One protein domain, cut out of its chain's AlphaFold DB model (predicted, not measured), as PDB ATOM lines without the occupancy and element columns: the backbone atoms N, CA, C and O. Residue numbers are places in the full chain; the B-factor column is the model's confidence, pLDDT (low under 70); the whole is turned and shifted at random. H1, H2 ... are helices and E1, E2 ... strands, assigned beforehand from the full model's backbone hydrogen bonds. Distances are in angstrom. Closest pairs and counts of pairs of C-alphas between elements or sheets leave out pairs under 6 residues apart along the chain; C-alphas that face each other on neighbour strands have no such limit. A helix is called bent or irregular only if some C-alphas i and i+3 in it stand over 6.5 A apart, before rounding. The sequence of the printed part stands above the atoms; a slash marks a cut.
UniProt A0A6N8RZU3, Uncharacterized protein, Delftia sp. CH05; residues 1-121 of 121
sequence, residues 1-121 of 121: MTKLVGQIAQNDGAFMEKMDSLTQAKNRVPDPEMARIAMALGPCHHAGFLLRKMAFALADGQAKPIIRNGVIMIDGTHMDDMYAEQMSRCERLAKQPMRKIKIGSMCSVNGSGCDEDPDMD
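This is residues 1 to 121 of the 121 residues of an uncharacterized protein of Delftia sp. CH05 (UniProt A0A6N8RZU3). Two helices, H3 and H4, run side by side in opposite ways as the core, with the small hairpin E1 and E2 near the end where H3 stops and H4 starts. The bent helix H1 makes a corner beside H3, H2 is near H3's first part, and short H5 packs on H4. The printed part has 121 residues, with named elements in the order H1, H2, H3, E1, E2, H4, H5; the sheet E1 - E2 is antiparallel and the class is mostly helix. The whole is compact and rounded, with a radius of gyration of the C-alphas of 14.6 A and spans of 36 by 32 by 30 A.

Look first at H1, residues 2 to 21, assigned as one helix by its hydrogen bonds but bent: C-alphas 11 and 14 are 7.8 A apart, and its arms H1a, residues 2 to 11, and H1b, residues 14 to 21, stand about perpendicular at 80 degrees. H1a touches residues 55 to 59 alone of H3, residues 43 to 59, closest at the C-alphas of Val 5 and Ala 59, 6.2 A. H2, residues 32 to 40, is close to H3 but not clearly touching, with C-alphas 38 and 46 closest at 6.0 A. In the hairpin of E1, residues 65 to 68, and E2, residues 71 to 74, find N 66 and O 73 within hydrogen-bond range at 2.9 A. H4, residues 79 to 93, touches H3 at a shallow tilt of 25 degrees, opposite ways, closest at the C-alphas of Cys 44 and Cys 90, 4.8 A. H5, residues 107 to 110, touches H4, closest at the C-alphas of Glu 85 and Val 109, 4.9 A. Every O i to N i+4 pair is within hydrogen-bond range in H1a, H1b, H2, H3 and H4; H5 is too short for one.

Find C-alpha 2 at (162.227, 231.948, 182.449), where H1a begins its 14.4 A. H3 runs 24.4 A from C-alpha 43 at (137.426, 216.039, 175.085), H4 runs 20.8 A, and H5 ends at C-alpha 110 at (129.335, 227.529, 167.194).

The C-alphas farthest apart, of Lys 26 and Pro 97, are 39.1 A apart. The printed part has no cut, and the link from H4 to H5 is long, 13 residues. Confidence is under 70 at residues 1 to 41, 76 to 77 and 117 to 121.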
ATOM      1  N   MET A   1     160.088 235.662 183.132       45.84
ATOM      2  CA  MET A   1     159.550 234.758 182.087       45.84
ATOM      3  C   MET A   1     160.175 233.359 182.133       45.84
ATOM      4  O   MET A   1     159.441 232.390 182.033       45.84
ATOM      5  N   THR A   2     161.480 233.226 182.398       53.97
ATOM      6  CA  THR A   2     162.227 231.948 182.449       53.97
ATOM      7  C   THR A   2     161.728 230.904 183.459       53.97
ATOM      8  O   THR A   2     161.815 229.713 183.188       53.97
ATOM      9  N   LYS A   3     161.162 231.314 184.604       63.84
ATOM     10  CA  LYS A   3     160.699 230.373 185.642       63.84
ATOM     11  C   LYS A   3     159.491 229.526 185.211       63.84
ATOM     12  O   LYS A   3     159.446 228.348 185.535       63.84
ATOM     13  N   LEU A   4     158.537 230.117 184.486       54.25
ATOM     14  CA  LEU A   4     157.323 229.421 184.040       54.25
ATOM     15  C   LEU A   4     157.636 228.450 182.896       54.25
ATOM     16  O   LEU A   4     157.226 227.298 182.948       54.25
ATOM     17  N   VAL A   5     158.436 228.895 181.923       56.91
ATOM     18  CA  VAL A   5     158.940 228.040 180.838       56.91
ATOM     19  C   VAL A   5     159.734 226.860 181.403       56.91
ATOM     20  O   VAL A   5     159.492 225.722 181.020       56.91
ATOM     21  N   GLY A   6     160.610 227.107 182.386       61.34
ATOM     22  CA  GLY A   6     161.357 226.043 183.061       61.34
ATOM     23  C   GLY A   6     160.463 225.032 183.784       61.34
ATOM     24  O   GLY A   6     160.724 223.839 183.712       61.34
ATOM     25  N   GLN A   7     159.384 225.476 184.436       63.66
ATOM     26  CA  GLN A   7     158.429 224.581 185.104       63.66
ATOM     27  C   GLN A   7     157.602 223.749 184.119       63.66
ATOM     28  O   GLN A   7     157.352 222.573 184.374       63.66
ATOM     29  N   ILE A   8     157.201 224.342 182.994       58.72
ATOM     30  CA  ILE A   8     156.484 223.641 181.924       58.72
ATOM     31  C   ILE A   8     157.397 222.580 181.301       58.72
ATOM     32  O   ILE A   8     157.022 221.413 181.238       58.72
ATOM     33  N   ALA A   9     158.634 222.942 180.954       62.25
ATOM     34  CA  ALA A   9     159.617 221.999 180.425       62.25
ATOM     35  C   ALA A   9     159.916 220.850 181.404       62.25
ATOM     36  O   ALA A   9     160.033 219.702 180.992       62.25
ATOM     37  N   GLN A  10     159.996 221.130 182.706       69.00
ATOM     38  CA  GLN A  10     160.307 220.110 183.709       69.00
ATOM     39  C   GLN A  10     159.149 219.131 183.958       69.00
ATOM     40  O   GLN A  10     159.394 217.947 184.176       69.00
ATOM     41  N   ASN A  11     157.902 219.607 183.918       66.62
ATOM     42  CA  ASN A  11     156.724 218.778 184.189       66.62
ATOM     43  C   ASN A  11     156.225 218.034 182.950       66.62
ATOM     44  O   ASN A  11     155.797 216.886 183.049       66.62
ATOM     45  N   ASP A  12     156.279 218.693 181.795       65.38
ATOM     46  CA  ASP A  12     155.634 218.218 180.579       65.38
ATOM     47  C   ASP A  12     156.653 217.845 179.484       65.38
ATOM     48  O   ASP A  12     156.272 217.199 178.514       65.38
ATOM     49  N   GLY A  13     157.944 218.174 179.626       63.66
ATOM     50  CA  GLY A  13     158.952 218.023 178.564       63.66
ATOM     51  C   GLY A  13     159.127 216.596 178.046       63.66
ATOM     52  O   GLY A  13     159.062 216.385 176.844       63.66
ATOM     53  N   ALA A  14     159.255 215.596 178.923       67.38
ATOM     54  CA  ALA A  14     159.403 214.194 178.498       67.38
ATOM     55  C   ALA A  14     158.123 213.625 177.857       67.38
ATOM     56  O   ALA A  14     158.174 212.786 176.956       67.38
ATOM     57  N   PHE A  15     156.957 214.073 178.331       65.94
ATOM     58  CA  PHE A  15     155.677 213.726 177.724       65.94
ATOM     59  C   PHE A  15     155.556 214.365 176.337       65.94
ATOM     60  O   PHE A  15     155.157 213.693 175.388       65.94
ATOM     61  N   MET A  16     155.967 215.624 176.204       63.16
ATOM     62  CA  MET A  16     155.919 216.364 174.950       63.16
ATOM     63  C   MET A  16     156.964 215.902 173.943       63.16
ATOM     64  O   MET A  16     156.591 215.743 172.800       63.16
ATOM     65  N   GLU A  17     158.192 215.552 174.328       64.62
ATOM     66  CA  GLU A  17     159.163 214.900 173.427       64.62
ATOM     67  C   GLU A  17     158.588 213.613 172.832       64.62
ATOM     68  O   GLU A  17     158.751 213.319 171.647       64.62
ATOM     69  N   LYS A  18     157.868 212.846 173.654       63.69
ATOM     70  CA  LYS A  18     157.219 211.618 173.206       63.69
ATOM     71  C   LYS A  18     156.047 211.913 172.271       63.69
ATOM     72  O   LYS A  18     155.899 211.231 171.265       63.69
ATOM     73  N   MET A  19     155.266 212.955 172.545       58.78
ATOM     74  CA  MET A  19     154.207 213.424 171.645       58.78
ATOM     75  C   MET A  19     154.758 214.058 170.358       58.78
ATOM     76  O   MET A  19     154.197 213.851 169.290       58.78
ATOM     77  N   ASP A  20     155.893 214.745 170.413       57.69
ATOM     78  CA  ASP A  20     156.572 215.319 169.259       57.69
ATOM     79  C   ASP A  20     157.140 214.215 168.373       57.69
ATOM     80  O   ASP A  20     156.982 214.268 167.156       57.69
ATOM     81  N   SER A  21     157.686 213.148 168.963       55.16
ATOM     82  CA  SER A  21     158.085 211.949 168.217       55.16
ATOM     83  C   SER A  21     156.912 211.275 167.487       55.16
ATOM     84  O   SER A  21     157.124 210.665 166.444       55.16
ATOM     85  N   LEU A  22     155.682 211.465 167.980       49.56
ATOM     86  CA  LEU A  22     154.433 211.032 167.341       49.56
ATOM     87  C   LEU A  22     153.876 212.060 166.335       49.56
ATOM     88  O   LEU A  22     152.939 211.743 165.619       49.56
ATOM     89  N   THR A  23     154.413 213.285 166.266       46.12
ATOM     90  CA  THR A  23     153.987 214.338 165.311       46.12
ATOM     91  C   THR A  23     155.041 214.680 164.256       46.12
ATOM     92  O   THR A  23     154.728 215.357 163.280       46.12
ATOM     93  N   GLN A  24     156.286 214.213 164.409       43.91
ATOM     94  CA  GLN A  24     157.404 214.472 163.491       43.91
ATOM     95  C   GLN A  24     157.299 213.742 162.137       43.91
ATOM     96  O   GLN A  24     158.260 213.740 161.358       43.91
ATOM     97  N   ALA A  25     156.133 213.187 161.784       41.22
ATOM     98  CA  ALA A  25     155.807 212.893 160.396       41.22
ATOM     99  C   ALA A  25     155.756 214.221 159.619       41.22
ATOM    100  O   ALA A  25     154.759 214.930 159.580       41.22
ATOM    101  N   LYS A  26     156.903 214.566 159.033       35.53
ATOM    102  CA  LYS A  26     157.304 215.836 158.407       35.53
ATOM    103  C   LYS A  26     156.464 216.334 157.221       35.53
ATOM    104  O   LYS A  26     156.945 217.157 156.448       35.53
ATOM    105  N   ASN A  27     155.231 215.881 157.056       36.00
ATOM    106  CA  ASN A  27     154.327 216.343 156.014       36.00
ATOM    107  C   ASN A  27     153.058 216.887 156.660       36.00
ATOM    108  O   ASN A  27     152.564 216.322 157.622       36.00
ATOM    109  N   ARG A  28     152.542 217.985 156.097       41.91
ATOM    110  CA  ARG A  28     151.340 218.750 156.486       41.91
ATOM    111  C   ARG A  28     150.019 217.954 156.436       41.91
ATOM    112  O   ARG A  28     148.963 218.515 156.166       41.91
ATOM    113  N   VAL A  29     150.071 216.645 156.636       40.66
ATOM    114  CA  VAL A  29     148.922 215.765 156.794       40.66
ATOM    115  C   VAL A  29     148.787 215.524 158.295       40.66
ATOM    116  O   VAL A  29     149.796 215.196 158.920       40.66
ATOM    117  N   PRO A  30     147.600 215.695 158.900       49.75
ATOM    118  CA  PRO A  30     147.400 215.298 160.286       49.75
ATOM    119  C   PRO A  30     147.845 213.844 160.433       49.75
ATOM    120  O   PRO A  30     147.303 212.968 159.758       49.75
ATOM    121  N   ASP A  31     148.866 213.611 161.262       54.75
ATOM    122  CA  ASP A  31     149.357 212.267 161.531       54.75
ATOM    123  C   ASP A  31     148.155 211.422 162.003       54.75
ATOM    124  O   ASP A  31     147.532 211.759 163.019       54.75
ATOM    125  N   PRO A  32     147.759 210.367 161.267       53.25
ATOM    126  CA  PRO A  32     146.610 209.541 161.620       53.25
ATOM    127  C   PRO A  32     146.735 208.915 163.012       53.25
ATOM    128  O   PRO A  32     145.722 208.607 163.645       53.25
ATOM    129  N   GLU A  33     147.962 208.727 163.497       57.09
ATOM    130  CA  GLU A  33     148.258 208.243 164.839       57.09
ATOM    131  C   GLU A  33     147.987 209.325 165.887       57.09
ATOM    132  O   GLU A  33     147.344 209.050 166.899       57.09
ATOM    133  N   MET A  34     148.321 210.584 165.602       57.19
ATOM    134  CA  MET A  34     147.947 211.719 166.454       57.19
ATOM    135  C   MET A  34     146.450 211.986 166.446       57.19
ATOM    136  O   MET A  34     145.880 212.246 167.503       57.19
ATOM    137  N   ALA A  35     145.787 211.859 165.296       55.34
ATOM    138  CA  ALA A  35     144.331 211.891 165.230       55.34
ATOM    139  C   ALA A  35     143.723 210.749 166.062       55.34
ATOM    140  O   ALA A  35     142.742 210.958 166.766       55.34
ATOM    141  N   ARG A  36     144.325 209.551 166.053       58.44
ATOM    142  CA  ARG A  36     143.899 208.416 166.889       58.44
ATOM    143  C   ARG A  36     144.114 208.640 168.376       58.44
ATOM    144  O   ARG A  36     143.220 208.318 169.153       58.44
ATOM    145  N   ILE A  37     145.252 209.191 168.778       62.50
ATOM    146  CA  ILE A  37     145.527 209.528 170.179       62.50
ATOM    147  C   ILE A  37     144.573 210.634 170.637       62.50
ATOM    148  O   ILE A  37     143.946 210.498 171.682       62.50
ATOM    149  N   ALA A  38     144.370 211.669 169.822       56.88
ATOM    150  CA  ALA A  38     143.370 212.705 170.051       56.88
ATOM    151  C   ALA A  38     141.942 212.140 170.157       56.88
ATOM    152  O   ALA A  38     141.187 212.573 171.021       56.88
ATOM    153  N   MET A  39     141.578 211.151 169.331       54.28
ATOM    154  CA  MET A  39     140.288 210.448 169.406       54.28
ATOM    155  C   MET A  39     140.170 209.536 170.637       54.28
ATOM    156  O   MET A  39     139.067 209.341 171.142       54.28
ATOM    157  N   ALA A  40     141.276 208.966 171.122       65.50
ATOM    158  CA  ALA A  40     141.301 208.152 172.337       65.50
ATOM    159  C   ALA A  40     141.208 209.010 173.610       65.50
ATOM    160  O   ALA A  40     140.692 208.562 174.637       65.50
ATOM    161  N   LEU A  41     141.685 210.254 173.550       68.56
ATOM    162  CA  LEU A  41     141.523 211.229 174.616       68.56
ATOM    163  C   LEU A  41     140.084 211.762 174.600       68.56
ATOM    164  O   LEU A  41     139.629 212.369 173.637       68.56
ATOM    165  N   GLY A  42     139.355 211.587 175.707       77.69
ATOM    166  CA  GLY A  42     138.086 212.298 175.887       77.69
ATOM    167  C   GLY A  42     138.288 213.825 175.787       77.69
ATOM    168  O   GLY A  42     139.388 214.303 176.089       77.69
ATOM    169  N   PRO A  43     137.255 214.623 175.444       84.69
ATOM    170  CA  PRO A  43     137.426 216.039 175.085       84.69
ATOM    171  C   PRO A  43     138.179 216.890 176.115       84.69
ATOM    172  O   PRO A  43     139.001 217.725 175.753       84.69
ATOM    173  N   CYS A  44     137.980 216.635 177.412       86.44
ATOM    174  CA  CYS A  44     138.698 217.340 178.477       86.44
ATOM    175  C   CYS A  44     140.211 217.076 178.454       86.44
ATOM    176  O   CYS A  44     141.015 217.991 178.624       86.44
ATOM    177  N   HIS A  45     140.606 215.820 178.231       84.19
ATOM    178  CA  HIS A  45     142.014 215.442 178.145       84.19
ATOM    179  C   HIS A  45     142.646 215.983 176.865       84.19
ATOM    180  O   HIS A  45     143.779 216.461 176.903       84.19
ATOM    181  N   HIS A  46     141.900 215.974 175.757       83.62
ATOM    182  CA  HIS A  46     142.357 216.543 174.494       83.62
ATOM    183  C   HIS A  46     142.561 218.065 174.601       83.62
ATOM    184  O   HIS A  46     143.620 218.564 174.232       83.62
ATOM    185  N   ALA A  47     141.627 218.800 175.214       86.69
ATOM    186  CA  ALA A  47     141.808 220.226 175.491       86.69
ATOM    187  C   ALA A  47     143.028 220.487 176.398       86.69
ATOM    188  O   ALA A  47     143.831 221.380 176.133       86.69
ATOM    189  N   GLY A  48     143.227 219.675 177.442       86.25
ATOM    190  CA  GLY A  48     144.418 219.768 178.294       86.25
ATOM    191  C   GLY A  48     145.728 219.529 177.533       86.25
ATOM    192  O   GLY A  48     146.721 220.209 177.786       86.25
ATOM    193  N   PHE A  49     145.730 218.596 176.579       81.25
ATOM    194  CA  PHE A  49     146.869 218.342 175.700       81.25
ATOM    195  C   PHE A  49     147.169 219.536 174.781       81.25
ATOM    196  O   PHE A  49     148.305 220.009 174.747       81.25
ATOM    197  N   LEU A  50     146.152 220.064 174.093       84.19
ATOM    198  CA  LEU A  50     146.294 221.217 173.197       84.19
ATOM    199  C   LEU A  50     146.831 222.448 173.937       84.19
ATOM    200  O   LEU A  50     147.724 223.125 173.433       84.19
ATOM    201  N   LEU A  51     146.368 222.692 175.169       86.75
ATOM    202  CA  LEU A  51     146.864 223.792 175.998       86.75
ATOM    203  C   LEU A  51     148.368 223.688 176.273       86.75
ATOM    204  O   LEU A  51     149.085 224.683 176.156       86.75
ATOM    205  N   ARG A  52     148.855 222.489 176.615       81.94
ATOM    206  CA  ARG A  52     150.291 222.255 176.822       81.94
ATOM    207  C   ARG A  52     151.068 222.482 175.534       81.94
ATOM    208  O   ARG A  52     152.051 223.213 175.550       81.94
ATOM    209  N   LYS A  53     150.593 221.930 174.415       79.19
ATOM    210  CA  LYS A  53     151.239 222.087 173.106       79.19
ATOM    211  C   LYS A  53     151.380 223.558 172.701       79.19
ATOM    212  O   LYS A  53     152.463 223.973 172.298       79.19
ATOM    213  N   MET A  54     150.333 224.362 172.890       83.56
ATOM    214  CA  MET A  54     150.401 225.810 172.665       83.56
ATOM    215  C   MET A  54     151.425 226.489 173.581       83.56
ATOM    216  O   MET A  54     152.211 227.308 173.115       83.56
ATOM    217  N   ALA A  55     151.461 226.138 174.872       82.94
ATOM    218  CA  ALA A  55     152.415 226.720 175.814       82.94
ATOM    219  C   ALA A  55     153.880 226.458 175.416       82.94
ATOM    220  O   ALA A  55     154.708 227.360 175.542       82.94
ATOM    221  N   PHE A  56     154.187 225.268 174.892       76.12
ATOM    222  CA  PHE A  56     155.510 224.950 174.344       76.12
ATOM    223  C   PHE A  56     155.809 225.718 173.060       76.12
ATOM    224  O   PHE A  56     156.835 226.388 172.990       76.12
ATOM    225  N   ALA A  57     154.892 225.716 172.089       77.50
ATOM    226  CA  ALA A  57     155.077 226.458 170.839       77.50
ATOM    227  C   ALA A  57     155.348 227.955 171.087       77.50
ATOM    228  O   ALA A  57     156.161 228.572 170.398       77.50
ATOM    229  N   LEU A  58     154.708 228.534 172.109       80.31
ATOM    230  CA  LEU A  58     154.964 229.898 172.570       80.31
ATOM    231  C   LEU A  58     156.331 230.049 173.254       80.31
ATOM    232  O   LEU A  58     157.030 231.032 173.013       80.31
ATOM    233  N   ALA A  59     156.711 229.105 174.118       79.19
ATOM    234  CA  ALA A  59     157.987 229.128 174.831       79.19
ATOM    235  C   ALA A  59     159.194 229.015 173.884       79.19
ATOM    236  O   ALA A  59     160.184 229.720 174.077       79.19
ATOM    237  N   ASP A  60     159.070 228.191 172.845       77.00
ATOM    238  CA  ASP A  60     160.109 227.950 171.839       77.00
ATOM    239  C   ASP A  60     160.098 228.998 170.712       77.00
ATOM    240  O   ASP A  60     160.912 228.946 169.791       77.00
ATOM    241  N   GLY A  61     159.173 229.965 170.766       76.69
ATOM    242  CA  GLY A  61     159.028 231.025 169.768       76.69
ATOM    243  C   GLY A  61     158.527 230.546 168.400       76.69
ATOM    244  O   GLY A  61     158.611 231.298 167.430       76.69
ATOM    245  N   GLN A  62     158.013 229.316 168.315       78.06
ATOM    246  CA  GLN A  62     157.437 228.735 167.099       78.06
ATOM    247  C   GLN A  62     156.066 229.325 166.758       78.06
ATOM    248  O   GLN A  62     155.680 229.335 165.592       78.06
ATOM    249  N   ALA A  63     155.345 229.832 167.759       80.69
ATOM    250  CA  ALA A  63     154.073 230.521 167.592       80.69
ATOM    251  C   ALA A  63     154.070 231.856 168.344       80.69
ATOM    252  O   ALA A  63     154.839 232.062 169.290       80.69
ATOM    253  N   LYS A  64     153.187 232.773 167.937       83.62
ATOM    254  CA  LYS A  64     152.993 234.065 168.605       83.62
ATOM    255  C   LYS A  64     151.553 234.196 169.091       83.62
ATOM    256  O   LYS A  64     150.636 233.905 168.327       83.62
ATOM    257  N   PRO A  65     151.337 234.658 170.332       87.88
ATOM    258  CA  PRO A  65     149.996 234.907 170.814       87.88
ATOM    259  C   PRO A  65     149.515 236.253 170.271       87.88
ATOM    260  O   PRO A  65     150.211 237.267 170.381       87.88
ATOM    261  N   ILE A  66     148.303 236.276 169.734       87.50
ATOM    262  CA  ILE A  66     147.600 237.497 169.343       87.50
ATOM    263  C   ILE A  66     146.395 237.639 170.264       87.50
ATOM    264  O   ILE A  66     145.673 236.680 170.503       87.50
ATOM    265  N   ILE A  67     146.170 238.834 170.809       86.62
ATOM    266  CA  ILE A  67     144.986 239.098 171.629       86.62
ATOM    267  C   ILE A  67     144.009 239.930 170.805       86.62
ATOM    268  O   ILE A  67     144.327 241.060 170.432       86.62
ATOM    269  N   ARG A  68     142.809 239.396 170.567       81.25
ATOM    270  CA  ARG A  68     141.690 240.095 169.918       81.25
ATOM    271  C   ARG A  68     140.472 240.021 170.826       81.25
ATOM    272  O   ARG A  68     140.145 238.956 171.330       81.25
ATOM    273  N   ASN A  69     139.846 241.159 171.126       80.06
ATOM    274  CA  ASN A  69     138.631 241.226 171.955       80.06
ATOM    275  C   ASN A  69     138.713 240.478 173.312       80.06
ATOM    276  O   ASN A  69     137.715 240.009 173.862       80.06
ATOM    277  N   GLY A  70     139.917 240.389 173.894       81.94
ATOM    278  CA  GLY A  70     140.164 239.683 175.157       81.94
ATOM    279  C   GLY A  70     140.198 238.152 175.049       81.94
ATOM    280  O   GLY A  70     140.076 237.477 176.078       81.94
ATOM    281  N   VAL A  71     140.356 237.632 173.831       86.31
ATOM    282  CA  VAL A  71     140.569 236.229 173.470       86.31
ATOM    283  C   VAL A  71     141.991 236.072 172.924       86.31
ATOM    284  O   VAL A  71     142.483 236.941 172.204       86.31
ATOM    285  N   ILE A  72     142.670 235.000 173.326       88.69
ATOM    286  CA  ILE A  72     144.020 234.650 172.879       88.69
ATOM    287  C   ILE A  72     143.902 233.745 171.654       88.69
ATOM    288  O   ILE A  72     143.332 232.664 171.755       88.69
ATOM    289  N   MET A  73     144.495 234.168 170.547       88.00
ATOM    290  CA  MET A  73     144.646 233.380 169.331       88.00
ATOM    291  C   MET A  73     146.113 232.971 169.151       88.00
ATOM    292  O   MET A  73     147.014 233.739 169.516       88.00
ATOM    293  N   ILE A  74     146.369 231.781 168.609       85.50
ATOM    294  CA  ILE A  74     147.715 231.255 168.337       85.50
ATOM    295  C   ILE A  74     147.913 231.127 166.824       85.50
ATOM    296  O   ILE A  74     147.704 230.069 166.229       85.50
ATOM    297  N   ASP A  75     148.369 232.236 166.242       70.44
ATOM    298  CA  ASP A  75     148.521 232.452 164.801       70.44
ATOM    299  C   ASP A  75     149.286 231.320 164.094       70.44
ATOM    300  O   ASP A  75     150.378 230.921 164.525       70.44
ATOM    301  N   GLY A  76     148.711 230.822 162.997       66.19
ATOM    302  CA  GLY A  76     149.337 229.865 162.087       66.19
ATOM    303  C   GLY A  76     149.313 228.405 162.547       66.19
ATOM    304  O   GLY A  76     150.063 227.595 161.993       66.19
ATOM    305  N   THR A  77     148.505 228.047 163.556       69.56
ATOM    306  CA  THR A  77     148.507 226.682 164.117       69.56
ATOM    307  C   THR A  77     147.141 226.005 164.274       69.56
ATOM    308  O   THR A  77     147.138 224.781 164.440       69.56
ATOM    309  N   HIS A  78     146.012 226.732 164.240       79.88
ATOM    310  CA  HIS A  78     144.649 226.242 164.541       79.88
ATOM    311  C   HIS A  78     144.479 225.527 165.905       79.88
ATOM    312  O   HIS A  78     143.439 224.928 166.193       79.88
ATOM    313  N   MET A  79     145.511 225.502 166.758       82.62
ATOM    314  CA  MET A  79     145.517 224.693 167.985       82.62
ATOM    315  C   MET A  79     144.607 225.266 169.073       82.62
ATOM    316  O   MET A  79     144.050 224.522 169.883       82.62
ATOM    317  N   ASP A  80     144.486 226.581 169.098       86.19
ATOM    318  CA  ASP A  80     143.600 227.376 169.937       86.19
ATOM    319  C   ASP A  80     142.130 227.138 169.598       86.19
ATOM    320  O   ASP A  80     141.318 226.930 170.500       86.19
ATOM    321  N   ASP A  81     141.809 227.046 168.316       86.25
ATOM    322  CA  ASP A  81     140.477 226.713 167.823       86.25
ATOM    323  C   ASP A  81     140.055 225.290 168.169       86.25
ATOM    324  O   ASP A  81     138.981 225.060 168.741       86.25
ATOM    325  N   MET A  82     140.946 224.327 167.927       86.12
ATOM    326  CA  MET A  82     140.738 222.956 168.384       86.12
ATOM    327  C   MET A  82     140.571 222.912 169.909       86.12
ATOM    328  O   MET A  82     139.728 222.176 170.424       86.12
ATOM    329  N   TYR A  83     141.343 223.705 170.657       88.94
ATOM    330  CA  TYR A  83     141.222 223.779 172.112       88.94
ATOM    331  C   TYR A  83     139.842 224.293 172.532       88.94
ATOM    332  O   TYR A  83     139.197 223.672 173.385       88.94
ATOM    333  N   ALA A  84     139.374 225.387 171.926       90.19
ATOM    334  CA  ALA A  84     138.069 225.982 172.185       90.19
ATOM    335  C   ALA A  84     136.939 224.969 171.939       90.19
ATOM    336  O   ALA A  84     136.052 224.788 172.784       90.19
ATOM    337  N   GLU A  85     137.015 224.233 170.829       88.81
ATOM    338  CA  GLU A  85     136.049 223.198 170.478       88.81
ATOM    339  C   GLU A  85     136.041 222.044 171.493       88.81
ATOM    340  O   GLU A  85     134.985 221.654 172.010       88.81
ATOM    341  N   GLN A  86     137.216 221.499 171.820       88.62
ATOM    342  CA  GLN A  86     137.329 220.382 172.759       88.62
ATOM    343  C   GLN A  86     136.918 220.785 174.177       88.62
ATOM    344  O   GLN A  86     136.277 219.994 174.876       88.62
ATOM    345  N   MET A  87     137.201 222.022 174.592       91.25
ATOM    346  CA  MET A  87     136.750 222.541 175.881       91.25
ATOM    347  C   MET A  87     135.227 222.698 175.917       91.25
ATOM    348  O   MET A  87     134.591 222.228 176.858       91.25
ATOM    349  N   SER A  88     134.609 223.233 174.858       89.50
ATOM    350  CA  SER A  88     133.144 223.291 174.747       89.50
ATOM    351  C   SER A  88     132.504 221.897 174.817       89.50
ATOM    352  O   SER A  88     131.474 221.693 175.468       89.50
ATOM    353  N   ARG A  89     133.101 220.898 174.156       88.19
ATOM    354  CA  ARG A  89     132.657 219.495 174.241       88.19
ATOM    355  C   ARG A  89     132.832 218.938 175.661       88.19
ATOM    356  O   ARG A  89     131.919 218.285 176.165       88.19
ATOM    357  N   CYS A  90     133.959 219.221 176.315       89.88
ATOM    358  CA  CYS A  90     134.229 218.829 177.699       89.88
ATOM    359  C   CYS A  90     133.177 219.387 178.667       89.88
ATOM    360  O   CYS A  90     132.578 218.623 179.423       89.88
ATOM    361  N   GLU A  91     132.905 220.691 178.609       90.75
ATOM    362  CA  GLU A  91     131.942 221.361 179.489       90.75
ATOM    363  C   GLU A  91     130.527 220.806 179.299       90.75
ATOM    364  O   GLU A  91     129.849 220.506 180.284       90.75
ATOM    365  N   ARG A  92     130.113 220.556 178.047       89.00
ATOM    366  CA  ARG A  92     128.825 219.911 177.740       89.00
ATOM    367  C   ARG A  92     128.717 218.511 178.340       89.00
ATOM    368  O   ARG A  92     127.711 218.202 178.979       89.00
ATOM    369  N   LEU A  93     129.742 217.674 178.174       88.06
ATOM    370  CA  LEU A  93     129.759 216.315 178.730       88.06
ATOM    371  C   LEU A  93     129.778 216.318 180.263       88.06
ATOM    372  O   LEU A  93     129.098 215.509 180.891       88.06
ATOM    373  N   ALA A  94     130.507 217.256 180.863       86.88
ATOM    374  CA  ALA A  94     130.574 217.441 182.308       86.88
ATOM    375  C   ALA A  94     129.338 218.152 182.892       86.88
ATOM    376  O   ALA A  94     129.273 218.346 184.106       86.88
ATOM    377  N   LYS A  95     128.368 218.552 182.051       89.00
ATOM    378  CA  LYS A  95     127.198 219.368 182.424       89.00
ATOM    379  C   LYS A  95     127.583 220.650 183.172       89.00
ATOM    380  O   LYS A  95     126.865 221.101 184.062       89.00
ATOM    381  N   GLN A  96     128.734 221.220 182.831       82.38
ATOM    382  CA  GLN A  96     129.188 222.492 183.372       82.38
ATOM    383  C   GLN A  96     128.636 223.650 182.532       82.38
ATOM    384  O   GLN A  96     128.400 223.481 181.332       82.38
ATOM    385  N   PRO A  97     128.412 224.829 183.139       82.75
ATOM    386  CA  PRO A  97     128.085 226.019 182.370       82.75
ATOM    387  C   PRO A  97     129.231 226.322 181.408       82.75
ATOM    388  O   PRO A  97     130.393 226.306 181.821       82.75
ATOM    389  N   MET A  98     128.891 226.614 180.150       78.94
ATOM    390  CA  MET A  98     129.900 226.999 179.173       78.94
ATOM    391  C   MET A  98     130.601 228.268 179.640       78.94
ATOM    392  O   MET A  98     129.961 229.306 179.849       78.94
ATOM    393  N   ARG A  99     131.915 228.188 179.831       79.38
ATOM    394  CA  ARG A  99     132.695 229.357 180.224       79.38
ATOM    395  C   ARG A  99     132.866 230.269 179.019       79.38
ATOM    396  O   ARG A  99     132.876 229.835 177.870       79.38
ATOM    397  N   LYS A 100     133.042 231.565 179.290       83.12
ATOM    398  CA  LYS A 100     133.446 232.504 178.241       83.12
ATOM    399  C   LYS A 100     134.799 232.055 177.690       83.12
ATOM    400  O   LYS A 100     135.752 231.940 178.462       83.12
ATOM    401  N   ILE A 101     134.869 231.844 176.379       82.88
ATOM    402  CA  ILE A 101     136.099 231.440 175.697       82.88
ATOM    403  C   ILE A 101     137.170 232.519 175.886       82.88
ATOM    404  O   ILE A 101     136.893 233.721 175.843       82.88
ATOM    405  N   LYS A 102     138.387 232.066 176.190       88.00
ATOM    406  CA  LYS A 102     139.572 232.905 176.416       88.00
ATOM    407  C   LYS A 102     140.735 232.559 175.497       88.00
ATOM    408  O   LYS A 102     141.659 233.359 175.414       88.00
ATOM    409  N   ILE A 103     140.694 231.393 174.861       89.62
ATOM    410  CA  ILE A 103     141.699 230.900 173.925       89.62
ATOM    411  C   ILE A 103     140.937 230.277 172.755       89.62
ATOM    412  O   ILE A 103     140.047 229.465 173.024       89.62
ATOM    413  N   GLY A 104     141.280 230.659 171.528       87.25
ATOM    414  CA  GLY A 104     140.621 230.228 170.295       87.25
ATOM    415  C   GLY A 104     139.301 230.936 170.016       87.25
ATOM    416  O   GLY A 104     138.804 231.728 170.823       87.25
ATOM    417  N   SER A 105     138.713 230.625 168.871       83.31
ATOM    418  CA  SER A 105     137.565 231.325 168.316       83.31
ATOM    419  C   SER A 105     136.217 230.709 168.682       83.31
ATOM    420  O   SER A 105     136.055 229.495 168.841       83.31
ATOM    421  N   MET A 106     135.192 231.563 168.766       81.06
ATOM    422  CA  MET A 106     133.799 231.108 168.819       81.06
ATOM    423  C   MET A 106     133.350 230.513 167.478       81.06
ATOM    424  O   MET A 106     132.446 229.675 167.475       81.06
ATOM    425  N   CYS A 107     133.996 230.866 166.364       82.19
ATOM    426  CA  CYS A 107     133.669 230.332 165.045       82.19
ATOM    427  C   CYS A 107     133.789 228.804 165.033       82.19
ATOM    428  O   CYS A 107     132.826 228.106 164.717       82.19
ATOM    429  N   SER A 108     134.909 228.284 165.532       76.50
ATOM    430  CA  SER A 108     135.160 226.844 165.660       76.50
ATOM    431  C   SER A 108     134.229 226.128 166.648       76.50
ATOM    432  O   SER A 108     134.041 224.914 166.576       76.50
ATOM    433  N   VAL A 109     133.585 226.859 167.562       81.06
ATOM    434  CA  VAL A 109     132.686 226.280 168.574       81.06
ATOM    435  C   VAL A 109     131.224 226.268 168.139       81.06
ATOM    436  O   VAL A 109     130.509 225.297 168.404       81.06
ATOM    437  N   ASN A 110     130.747 227.356 167.535       81.75
ATOM    438  CA  ASN A 110     129.335 227.529 167.194       81.75
ATOM    439  C   ASN A 110     129.081 228.363 165.925       81.75
ATOM    440  O   ASN A 110     127.931 228.718 165.673       81.75
ATOM    441  N   GLY A 111     130.117 228.690 165.152       79.31
ATOM    442  CA  GLY A 111     130.007 229.465 163.915       79.31
ATOM    443  C   GLY A 111     129.755 230.965 164.101       79.31
ATOM    444  O   GLY A 111     129.325 231.614 163.152       79.31
ATOM    445  N   SER A 112     129.970 231.531 165.295       79.94
ATOM    446  CA  SER A 112     129.813 232.978 165.537       79.94
ATOM    447  C   SER A 112     131.152 233.722 165.583       79.94
ATOM    448  O   SER A 112     132.124 233.191 166.110       79.94
ATOM    449  N   GLY A 113     131.187 234.958 165.062       74.88
ATOM    450  CA  GLY A 113     132.377 235.827 165.091       74.88
ATOM    451  C   GLY A 113     133.541 235.345 164.218       74.88
ATOM    452  O   GLY A 113     134.693 235.560 164.576       74.88
ATOM    453  N   CYS A 114     133.254 234.648 163.113       78.38
ATOM    454  CA  CYS A 114     134.269 234.096 162.203       78.38
ATOM    455  C   CYS A 114     135.125 235.160 161.509       78.38
ATOM    456  O   CYS A 114     136.265 234.897 161.170       78.38
ATOM    457  N   ASP A 115     134.602 236.370 161.341       78.75
ATOM    458  CA  ASP A 115     135.326 237.536 160.829       78.75
ATOM    459  C   ASP A 115     136.396 238.066 161.800       78.75
ATOM    460  O   ASP A 115     137.279 238.830 161.410       78.75
ATOM    461  N   GLU A 116     136.341 237.670 163.073       72.19
ATOM    462  CA  GLU A 116     137.337 238.050 164.078       72.19
ATOM    463  C   GLU A 116     138.526 237.070 164.132       72.19
ATOM    464  O   GLU A 116     139.552 237.367 164.765       72.19
ATOM    465  N   ASP A 117     138.403 235.934 163.444       69.88
ATOM    466  CA  ASP A 117     139.309 234.795 163.482       69.88
ATOM    467  C   ASP A 117     140.324 234.837 162.323       69.88
ATOM    468  O   ASP A 117     139.935 234.679 161.168       69.88
ATOM    469  N   PRO A 118     141.625 235.065 162.598       67.38
ATOM    470  CA  PRO A 118     142.648 235.155 161.553       67.38
ATOM    471  C   PRO A 118     142.868 233.839 160.797       67.38
ATOM    472  O   PRO A 118     143.463 233.845 159.725       67.38
ATOM    473  N   ASP A 119     142.418 232.724 161.366       68.12
ATOM    474  CA  ASP A 119     142.565 231.398 160.785       68.12
ATOM    475  C   ASP A 119     141.402 231.043 159.831       68.12
ATOM    476  O   ASP A 119     141.456 230.006 159.167       68.12
ATOM    477  N   MET A 120     140.363 231.889 159.751       64.94
ATOM    478  CA  MET A 120     139.140 231.677 158.955       64.94
ATOM    479  C   MET A 120     139.054 232.558 157.695       64.94
ATOM    480  O   MET A 120     137.990 232.611 157.069       64.94
ATOM    481  N   ASP A 121     140.155 233.228 157.334       56.62
ATOM    482  CA  ASP A 121     140.313 234.016 156.097       56.62
ATOM    483  C   ASP A 121     140.299 233.151 154.813       56.62
ATOM    484  O   ASP A 121     140.956 232.079 154.774       56.62
TER     485      ASP A 121